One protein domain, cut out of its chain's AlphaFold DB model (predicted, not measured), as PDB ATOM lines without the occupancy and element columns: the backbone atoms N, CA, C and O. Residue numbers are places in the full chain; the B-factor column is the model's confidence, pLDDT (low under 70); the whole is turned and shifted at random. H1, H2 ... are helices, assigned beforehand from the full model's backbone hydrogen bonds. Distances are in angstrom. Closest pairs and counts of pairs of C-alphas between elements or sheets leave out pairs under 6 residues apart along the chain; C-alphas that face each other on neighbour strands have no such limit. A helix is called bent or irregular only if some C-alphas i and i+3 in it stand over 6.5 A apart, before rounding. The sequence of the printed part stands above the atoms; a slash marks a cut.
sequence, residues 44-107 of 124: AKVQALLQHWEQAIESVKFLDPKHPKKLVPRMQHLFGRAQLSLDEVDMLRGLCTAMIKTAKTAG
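This is residues 44 to 107 of the 124 residues of an uncharacterized protein of Parastrongyloides trichosuri (UniProt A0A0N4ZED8). Three helices lie roughly side by side in a thin slab, with H1 in the middle, set somewhat out of line, H2 along one side of it and the longest helix, H3, along the other. H2 runs back against H1 and H3 runs the same way as H1; the long link from H1 to H2 swings out at one end, where residues 64 to 70 stick out, and the tight link from H2 to H3 crosses the other end, where H1 begins. The printed part has 64 residues with three named helices in the order H1, H2, H3 and no named strand, and its class is all helix. It is compact, with a radius of gyration of the C-alphas of 12.0 A, and spans 35 by 24 by 14 A.

H1 is residues 44 to 59, starting at C-alpha 44 at (203.966, 125.133, 19.898) and measuring 22.9 A from first to last C-alpha. After the link comes H2, residues 71 to 81, 15.6 A long, with C-alpha 71 at (223.670, 130.230, 18.769). H3, residues 86 to 105, is 28.9 A long and ends with C-alpha 105 at (223.004, 123.890, 43.100).

H1 touches both other helices. H1 and H2 form a helical hairpin: they run opposite ways at a shallow tilt of 27 degrees. Their closest C-alphas are those of Leu 50 and Gln 76, 6.7 A apart, and their centres are 10.9 A apart. H1 and H3 run the same way at a shallow tilt of 21 degrees, with 20 pairs of C-alphas within 8 A. The closest C-alphas of these two are those of Ala 56 and Cys 96, 5.2 A apart, and their centres are 9.4 A apart. H2 and H3 follow each other in the chain but are apart. In H1, H2 and H3 every O i to N i+4 pair is within hydrogen-bond range. No helix is bent or irregular.

The two C-alphas farthest apart are those of Gln 83 and Gly 107, 35.7 A, and the first and last printed C-alphas, of Ala 44 and Gly 107, are 31.9 A apart. The printed part has no cut. The link from H1 to H2, 11 residues, is long, and residues 64 to 70 in it stand free; the link from H2 to H3, 4 residues, is tight. The mean pLDDT of the printed part is 89.4, and it is under 70 at residues 66 to 68 and residue 107.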
ATOM      1  N   ALA A  44     204.032 124.448  18.607       93.31
ATOM      2  CA  ALA A  44     203.966 125.133  19.898       93.31
ATOM      3  C   ALA A  44     204.849 124.475  20.980       93.31
ATOM      4  O   ALA A  44     205.511 125.176  21.745       93.31
ATOM      5  N   LYS A  45     204.922 123.136  21.021       94.50
ATOM      6  CA  LYS A  45     205.790 122.407  21.959       94.50
ATOM      7  C   LYS A  45     207.272 122.576  21.617       94.50
ATOM      8  O   LYS A  45     208.081 122.747  22.527       94.50
ATOM      9  N   VAL A  46     207.622 122.603  20.331       95.19
ATOM     10  CA  VAL A  46     208.999 122.884  19.882       95.19
ATOM     11  C   VAL A  46     209.418 124.314  20.252       95.19
ATOM     12  O   VAL A  46     210.539 124.529  20.706       95.19
ATOM     13  N   GLN A  47     208.513 125.293  20.141       93.62
ATOM     14  CA  GLN A  47     208.770 126.669  20.592       93.62
ATOM     15  C   GLN A  47     208.950 126.761  22.114       93.62
ATOM     16  O   GLN A  47     209.884 127.407  22.587       93.62
ATOM     17  N   ALA A  48     208.118 126.061  22.890       94.38
ATOM     18  CA  ALA A  48     208.278 125.989  24.343       94.38
ATOM     19  C   ALA A  48     209.613 125.334  24.750       94.38
ATOM     20  O   ALA A  48     210.256 125.770  25.707       94.38
ATOM     21  N   LEU A  49     210.061 124.311  24.012       96.00
ATOM     22  CA  LEU A  49     211.393 123.727  24.184       96.00
ATOM     23  C   LEU A  49     212.495 124.752  23.906       96.00
ATOM     24  O   LEU A  49     213.425 124.843  24.697       96.00
ATOM     25  N   LEU A  50     212.395 125.528  22.823       94.31
ATOM     26  CA  LEU A  50     213.385 126.551  22.475       94.31
ATOM     27  C   LEU A  50     213.547 127.610  23.574       94.31
ATOM     28  O   LEU A  50     214.676 127.932  23.938       94.31
ATOM     29  N   GLN A  51     212.440 128.091  24.145       92.88
ATOM     30  CA  GLN A  51     212.474 129.028  25.276       92.88
ATOM     31  C   GLN A  51     213.154 128.414  26.506       92.88
ATOM     32  O   GLN A  51     213.993 129.041  27.150       92.88
ATOM     33  N   HIS A  52     212.819 127.164  26.828       94.88
ATOM     34  CA  HIS A  52     213.406 126.476  27.974       94.88
ATOM     35  C   HIS A  52     214.893 126.152  27.764       94.88
ATOM     36  O   HIS A  52     215.690 126.225  28.698       94.88
ATOM     37  N   TRP A  53     215.272 125.832  26.529       94.69
ATOM     38  CA  TRP A  53     216.652 125.606  26.125       94.69
ATOM     39  C   TRP A  53     217.500 126.864  26.312       94.69
ATOM     40  O   TRP A  53     218.588 126.770  26.872       94.69
ATOM     41  N   GLU A  54     217.001 128.032  25.894       91.81
ATOM     42  CA  GLU A  54     217.674 129.324  26.089       91.81
ATOM     43  C   GLU A  54     217.946 129.598  27.577       91.81
ATOM     44  O   GLU A  54     219.089 129.832  27.968       91.81
ATOM     45  N   GLN A  55     216.935 129.423  28.430       90.88
ATOM     46  CA  GLN A  55     217.093 129.546  29.884       90.88
ATOM     47  C   GLN A  55     218.135 128.563  30.440       90.88
ATOM     48  O   GLN A  55     218.950 128.916  31.297       90.88
ATOM     49  N   ALA A  56     218.139 127.320  29.949       93.31
ATOM     50  CA  ALA A  56     219.080 126.303  30.393       93.31
ATOM     51  C   ALA A  56     220.526 126.658  30.028       93.31
ATOM     52  O   ALA A  56     221.396 126.598  30.899       93.31
ATOM     53  N   ILE A  57     220.794 127.074  28.786       91.50
ATOM     54  CA  ILE A  57     222.152 127.434  28.348       91.50
ATOM     55  C   ILE A  57     222.677 128.707  29.026       91.50
ATOM     56  O   ILE A  57     223.881 128.808  29.274       91.50
ATOM     57  N   GLU A  58     221.800 129.655  29.360       89.69
ATOM     58  CA  GLU A  58     222.160 130.834  30.153       89.69
ATOM     59  C   GLU A  58     222.485 130.448  31.599       89.69
ATOM     60  O   GLU A  58     223.505 130.879  32.139       89.69
ATOM     61  N   SER A  59     221.676 129.575  32.211       88.81
ATOM     62  CA  SER A  59     221.886 129.136  33.597       88.81
ATOM     63  C   SER A  59     223.243 128.455  33.803       88.81
ATOM     64  O   SER A  59     223.913 128.688  34.809       88.81
ATOM     65  N   VAL A  60     223.705 127.677  32.817       90.50
ATOM     66  CA  VAL A  60     225.021 127.018  32.844       90.50
ATOM     67  C   VAL A  60     226.158 127.911  32.326       90.50
ATOM     68  O   VAL A  60     227.276 127.428  32.157       90.50
ATOM     69  N   LYS A  61     225.898 129.202  32.056       86.25
ATOM     70  CA  LYS A  61     226.852 130.182  31.492       86.25
ATOM     71  C   LYS A  61     227.489 129.762  30.162       86.25
ATOM     72  O   LYS A  61     228.592 130.191  29.827       86.25
ATOM     73  N   PHE A  62     226.801 128.934  29.376       86.75
ATOM     74  CA  PHE A  62     227.252 128.601  28.024       86.75
ATOM     75  C   PHE A  62     227.061 129.785  27.064       86.75
ATOM     76  O   PHE A  62     227.880 130.018  26.169       86.75
ATOM     77  N   LEU A  63     225.988 130.554  27.275       81.12
ATOM     78  CA  LEU A  63     225.725 131.817  26.596       81.12
ATOM     79  C   LEU A  63     225.948 132.984  27.567       81.12
ATOM     80  O   LEU A  63     225.495 132.936  28.707       81.12
ATOM     81  N   ASP A  64     226.634 134.030  27.102       76.12
ATOM     82  CA  ASP A  64     226.700 135.312  27.807       76.12
ATOM     83  C   ASP A  64     225.540 136.196  27.312       76.12
ATOM     84  O   ASP A  64     225.507 136.510  26.116       76.12
ATOM     85  N   PRO A  65     224.605 136.619  28.181       70.62
ATOM     86  CA  PRO A  65     223.473 137.459  27.785       70.62
ATOM     87  C   PRO A  65     223.900 138.825  27.224       70.62
ATOM     88  O   PRO A  65     223.145 139.447  26.479       70.62
ATOM     89  N   LYS A  66     225.118 139.296  27.530       68.19
ATOM     90  CA  LYS A  66     225.673 140.542  26.971       68.19
ATOM     91  C   LYS A  66     226.270 140.358  25.576       68.19
ATOM     92  O   LYS A  66     226.440 141.331  24.847       68.19
ATOM     93  N   HIS A  67     226.551 139.116  25.188       67.31
ATOM     94  CA  HIS A  67     227.063 138.755  23.871       67.31
ATOM     95  C   HIS A  67     226.283 137.561  23.314       67.31
ATOM     96  O   HIS A  67     226.831 136.453  23.224       67.31
ATOM     97  N   PRO A  68     225.019 137.775  22.898       64.62
ATOM     98  CA  PRO A  68     224.223 136.730  22.281       64.62
ATOM     99  C   PRO A  68     224.899 136.322  20.969       64.62
ATOM    100  O   PRO A  68     224.800 136.978  19.930       64.62
ATOM    101  N   LYS A  69     225.670 135.233  21.020       72.25
ATOM    102  CA  LYS A  69     226.251 134.603  19.833       72.25
ATOM    103  C   LYS A  69     225.112 134.223  18.879       72.25
ATOM    104  O   LYS A  69     223.965 134.063  19.290       72.25
ATOM    105  N   LYS A  70     225.432 133.917  17.615       81.88
ATOM    106  CA  LYS A  70     224.481 133.349  16.626       81.88
ATOM    107  C   LYS A  70     223.935 131.953  17.008       81.88
ATOM    108  O   LYS A  70     223.461 131.226  16.142       81.88
ATOM    109  N   LEU A  71     224.048 131.543  18.270       85.25
ATOM    110  CA  LEU A  71     223.670 130.230  18.769       85.25
ATOM    111  C   LEU A  71     222.146 130.070  18.831       85.25
ATOM    112  O   LEU A  71     221.642 129.109  18.264       85.25
ATOM    113  N   VAL A  72     221.418 131.016  19.438       85.75
ATOM    114  CA  VAL A  72     219.950 130.927  19.577       85.75
ATOM    115  C   VAL A  72     219.259 130.818  18.206       85.75
ATOM    116  O   VAL A  72     218.536 129.843  17.999       85.75
ATOM    117  N   PRO A  73     219.568 131.668  17.200       89.19
ATOM    118  CA  PRO A  73     218.994 131.518  15.859       89.19
ATOM    119  C   PRO A  73     219.384 130.202  15.164       89.19
ATOM    120  O   PRO A  73     218.598 129.627  14.415       89.19
ATOM    121  N   ARG A  74     220.597 129.684  15.416       90.81
ATOM    122  CA  ARG A  74     221.029 128.382  14.878       90.81
ATOM    123  C   ARG A  74     220.252 127.224  15.497       90.81
ATOM    124  O   ARG A  74     219.892 126.302  14.771       90.81
ATOM    125  N   MET A  75     219.972 127.276  16.799       91.50
ATOM    126  CA  MET A  75     219.179 126.255  17.485       91.50
ATOM    127  C   MET A  75     217.711 126.296  17.063       91.50
ATOM    128  O   MET A  75     217.128 125.240  16.832       91.50
ATOM    129  N   GLN A  76     217.141 127.491  16.861       90.44
ATOM    130  CA  GLN A  76     215.804 127.657  16.276       90.44
ATOM    131  C   GLN A  76     215.705 126.973  14.909       90.44
ATOM    132  O   GLN A  76     214.790 126.185  14.674       90.44
ATOM    133  N   HIS A  77     216.682 127.209  14.027       92.50
ATOM    134  CA  HIS A  77     216.714 126.555  12.721       92.50
ATOM    135  C   HIS A  77     216.910 125.035  12.827       92.50
ATOM    136  O   HIS A  77     216.273 124.282  12.094       92.50
ATOM    137  N   LEU A  78     217.772 124.572  13.740       94.06
ATOM    138  CA  LEU A  78     218.038 123.148  13.941       94.06
ATOM    139  C   LEU A  78     216.787 122.395  14.406       94.06
ATOM    140  O   LEU A  78     216.402 121.425  13.759       94.06
ATOM    141  N   PHE A  79     216.142 122.845  15.484       93.62
ATOM    142  CA  PHE A  79     214.962 122.167  16.025       93.62
ATOM    143  C   PHE A  79     213.727 122.342  15.137       93.62
ATOM    144  O   PHE A  79     212.913 121.429  15.053       93.62
ATOM    145  N   GLY A  80     213.623 123.455  14.403       90.00
ATOM    146  CA  GLY A  80     212.529 123.681  13.457       90.00
ATOM    147  C   GLY A  80     212.496 122.691  12.285       90.00
ATOM    148  O   GLY A  80     211.420 122.389  11.782       90.00
ATOM    149  N   ARG A  81     213.651 122.153  11.863       92.31
ATOM    150  CA  ARG A  81     213.737 121.162  10.769       92.31
ATOM    151  C   ARG A  81     213.911 119.717  11.235       92.31
ATOM    152  O   ARG A  81     213.850 118.819  10.406       92.31
ATOM    153  N   ALA A  82     214.171 119.496  12.522       90.44
ATOM    154  CA  ALA A  82     214.502 118.178  13.059       90.44
ATOM    155  C   ALA A  82     213.307 117.211  13.111       90.44
ATOM    156  O   ALA A  82     213.526 116.043  13.401       90.44
ATOM    157  N   GLN A  83     212.079 117.681  12.829       90.50
ATOM    158  CA  GLN A  83     210.844 116.881  12.894       90.50
ATOM    159  C   GLN A  83     210.751 116.073  14.199       90.50
ATOM    160  O   GLN A  83     210.500 114.875  14.185       90.50
ATOM    161  N   LEU A  84     210.993 116.749  15.327       92.69
ATOM    162  CA  LEU A  84     211.022 116.109  16.638       92.69
ATOM    163  C   LEU A  84     209.663 115.504  16.976       92.69
ATOM    164  O   LEU A  84     208.624 116.141  16.791       92.69
ATOM    165  N   SER A  85     209.690 114.309  17.541       94.56
ATOM    166  CA  SER A  85     208.539 113.686  18.172       94.56
ATOM    167  C   SER A  85     208.196 114.332  19.516       94.56
ATOM    168  O   SER A  85     208.996 115.051  20.125       94.56
ATOM    169  N   LEU A  86     206.978 114.075  19.992       92.69
ATOM    170  CA  LEU A  86     206.484 114.547  21.283       92.69
ATOM    171  C   LEU A  86     207.408 114.122  22.434       92.69
ATOM    172  O   LEU A  86     207.781 114.953  23.265       92.69
ATOM    173  N   ASP A  87     207.812 112.853  22.425       91.88
ATOM    174  CA  ASP A  87     208.655 112.243  23.450       91.88
ATOM    175  C   ASP A  87     210.068 112.829  23.443       91.88
ATOM    176  O   ASP A  87     210.624 113.117  24.502       91.88
ATOM    177  N   GLU A  88     210.644 113.071  22.262       94.81
ATOM    178  CA  GLU A  88     211.947 113.735  22.146       94.81
ATOM    179  C   GLU A  88     211.893 115.164  22.689       94.81
ATOM    180  O   GLU A  88     212.808 115.590  23.397       94.81
ATOM    181  N   VAL A  89     210.814 115.907  22.416       95.50
ATOM    182  CA  VAL A  89     210.634 117.251  22.979       95.50
ATOM    183  C   VAL A  89     210.557 117.202  24.503       95.50
ATOM    184  O   VAL A  89     211.239 117.979  25.177       95.50
ATOM    185  N   ASP A  90     209.759 116.295  25.062       94.44
ATOM    186  CA  ASP A  90     209.600 116.182  26.510       94.44
ATOM    187  C   ASP A  90     210.906 115.694  27.179       94.44
ATOM    188  O   ASP A  90     211.314 116.239  28.211       94.44
ATOM    189  N   MET A  91     211.649 114.782  26.541       95.56
ATOM    190  CA  MET A  91     212.985 114.347  26.966       95.56
ATOM    191  C   MET A  91     213.990 115.509  26.983       95.56
ATOM    192  O   MET A  91     214.685 115.719  27.983       95.56
ATOM    193  N   LEU A  92     214.042 116.309  25.914       96.69
ATOM    194  CA  LEU A  92     214.923 117.479  25.824       96.69
ATOM    195  C   LEU A  92     214.551 118.554  26.856       96.69
ATOM    196  O   LEU A  92     215.436 119.197  27.429       96.69
ATOM    197  N   ARG A  93     213.262 118.728  27.173       95.56
ATOM    198  CA  ARG A  93     212.831 119.606  28.276       95.56
ATOM    199  C   ARG A  93     213.258 119.062  29.641       95.56
ATOM    200  O   ARG A  93     213.641 119.853  30.509       95.56
ATOM    201  N   GLY A  94     213.238 117.744  29.831       96.44
ATOM    202  CA  GLY A  94     213.797 117.081  31.012       96.44
ATOM    203  C   GLY A  94     215.287 117.383  31.194       96.44
ATOM    204  O   GLY A  94     215.708 117.783  32.280       96.44
ATOM    205  N   LEU A  95     216.068 117.306  30.110       96.50
ATOM    206  CA  LEU A  95     217.484 117.692  30.103       96.50
ATOM    207  C   LEU A  95     217.683 119.162  30.504       96.50
ATOM    208  O   LEU A  95     218.490 119.449  31.390       96.50
ATOM    209  N   CYS A  96     216.913 120.087  29.920       96.31
ATOM    210  CA  CYS A  96     216.964 121.512  30.273       96.31
ATOM    211  C   CYS A  96     216.688 121.735  31.770       96.31
ATOM    212  O   CYS A  96     217.407 122.473  32.442       96.31
ATOM    213  N   THR A  97     215.702 121.021  32.320       95.81
ATOM    214  CA  THR A  97     215.361 121.079  33.751       95.81
ATOM    215  C   THR A  97     216.542 120.642  34.622       95.81
ATOM    216  O   THR A  97     216.866 121.293  35.617       95.81
ATOM    217  N   ALA A  98     217.213 119.549  34.247       95.62
ATOM    218  CA  ALA A  98     218.379 119.035  34.960       95.62
ATOM    219  C   ALA A  98     219.576 119.999  34.897       95.62
ATOM    220  O   ALA A  98     220.255 120.190  35.910       95.62
ATOM    221  N   MET A  99     219.800 120.649  33.749       94.75
ATOM    222  CA  MET A  99     220.826 121.686  33.591       94.75
ATOM    223  C   MET A  99     220.577 122.862  34.540       94.75
ATOM    224  O   MET A  99     221.465 123.221  35.312       94.75
ATOM    225  N   ILE A 100     219.354 123.401  34.549       93.12
ATOM    226  CA  ILE A 100     218.977 124.538  35.403       93.12
ATOM    227  C   ILE A 100     219.107 124.173  36.884       93.12
ATOM    228  O   ILE A 100     219.654 124.941  37.678       93.12
ATOM    229  N   LYS A 101     218.643 122.979  37.278       93.06
ATOM    230  CA  LYS A 101     218.760 122.500  38.661       93.06
ATOM    231  C   LYS A 101     220.223 122.388  39.091       93.06
ATOM    232  O   LYS A 101     220.573 122.852  40.172       93.06
ATOM    233  N   THR A 102     221.071 121.818  38.235       92.94
ATOM    234  CA  THR A 102     222.512 121.688  38.491       92.94
ATOM    235  C   THR A 102     223.182 123.058  38.615       92.94
ATOM    236  O   THR A 102     223.932 123.278  39.564       92.94
ATOM    237  N   ALA A 103     222.861 124.006  37.728       90.12
ATOM    238  CA  ALA A 103     223.363 125.378  37.803       90.12
ATOM    239  C   ALA A 103     222.971 126.067  39.121       90.12
ATOM    240  O   ALA A 103     223.814 126.667  39.790       90.12
ATOM    241  N   LYS A 104     221.711 125.908  39.548       86.44
ATOM    242  CA  LYS A 104     221.220 126.438  40.826       86.44
ATOM    243  C   LYS A 104     221.989 125.863  42.018       86.44
ATOM    244  O   LYS A 104     222.381 126.611  42.909       86.44
ATOM    245  N   THR A 105     222.222 124.548  42.040       85.00
ATOM    246  CA  THR A 105     223.004 123.890  43.100       85.00
ATOM    247  C   THR A 105     224.465 124.346  43.103       85.00
ATOM    248  O   THR A 105     225.046 124.507  44.170       85.00
ATOM    249  N   ALA A 106     225.039 124.643  41.936       81.56
ATOM    250  CA  ALA A 106     226.381 125.209  41.792       81.56
ATOM    251  C   ALA A 106     226.470 126.714  42.151       81.56
ATOM    252  O   ALA A 106     227.456 127.373  41.815       81.56
ATOM    253  N   GLY A 107     225.443 127.286  42.795       69.44
ATOM    254  CA  GLY A 107     225.434 128.673  43.266       69.44
ATOM    255  C   GLY A 107     225.347 129.720  42.153       69.44
ATOM    256  O   GLY A 107     225.718 130.872  42.370       69.44
TER     257      GLY A 107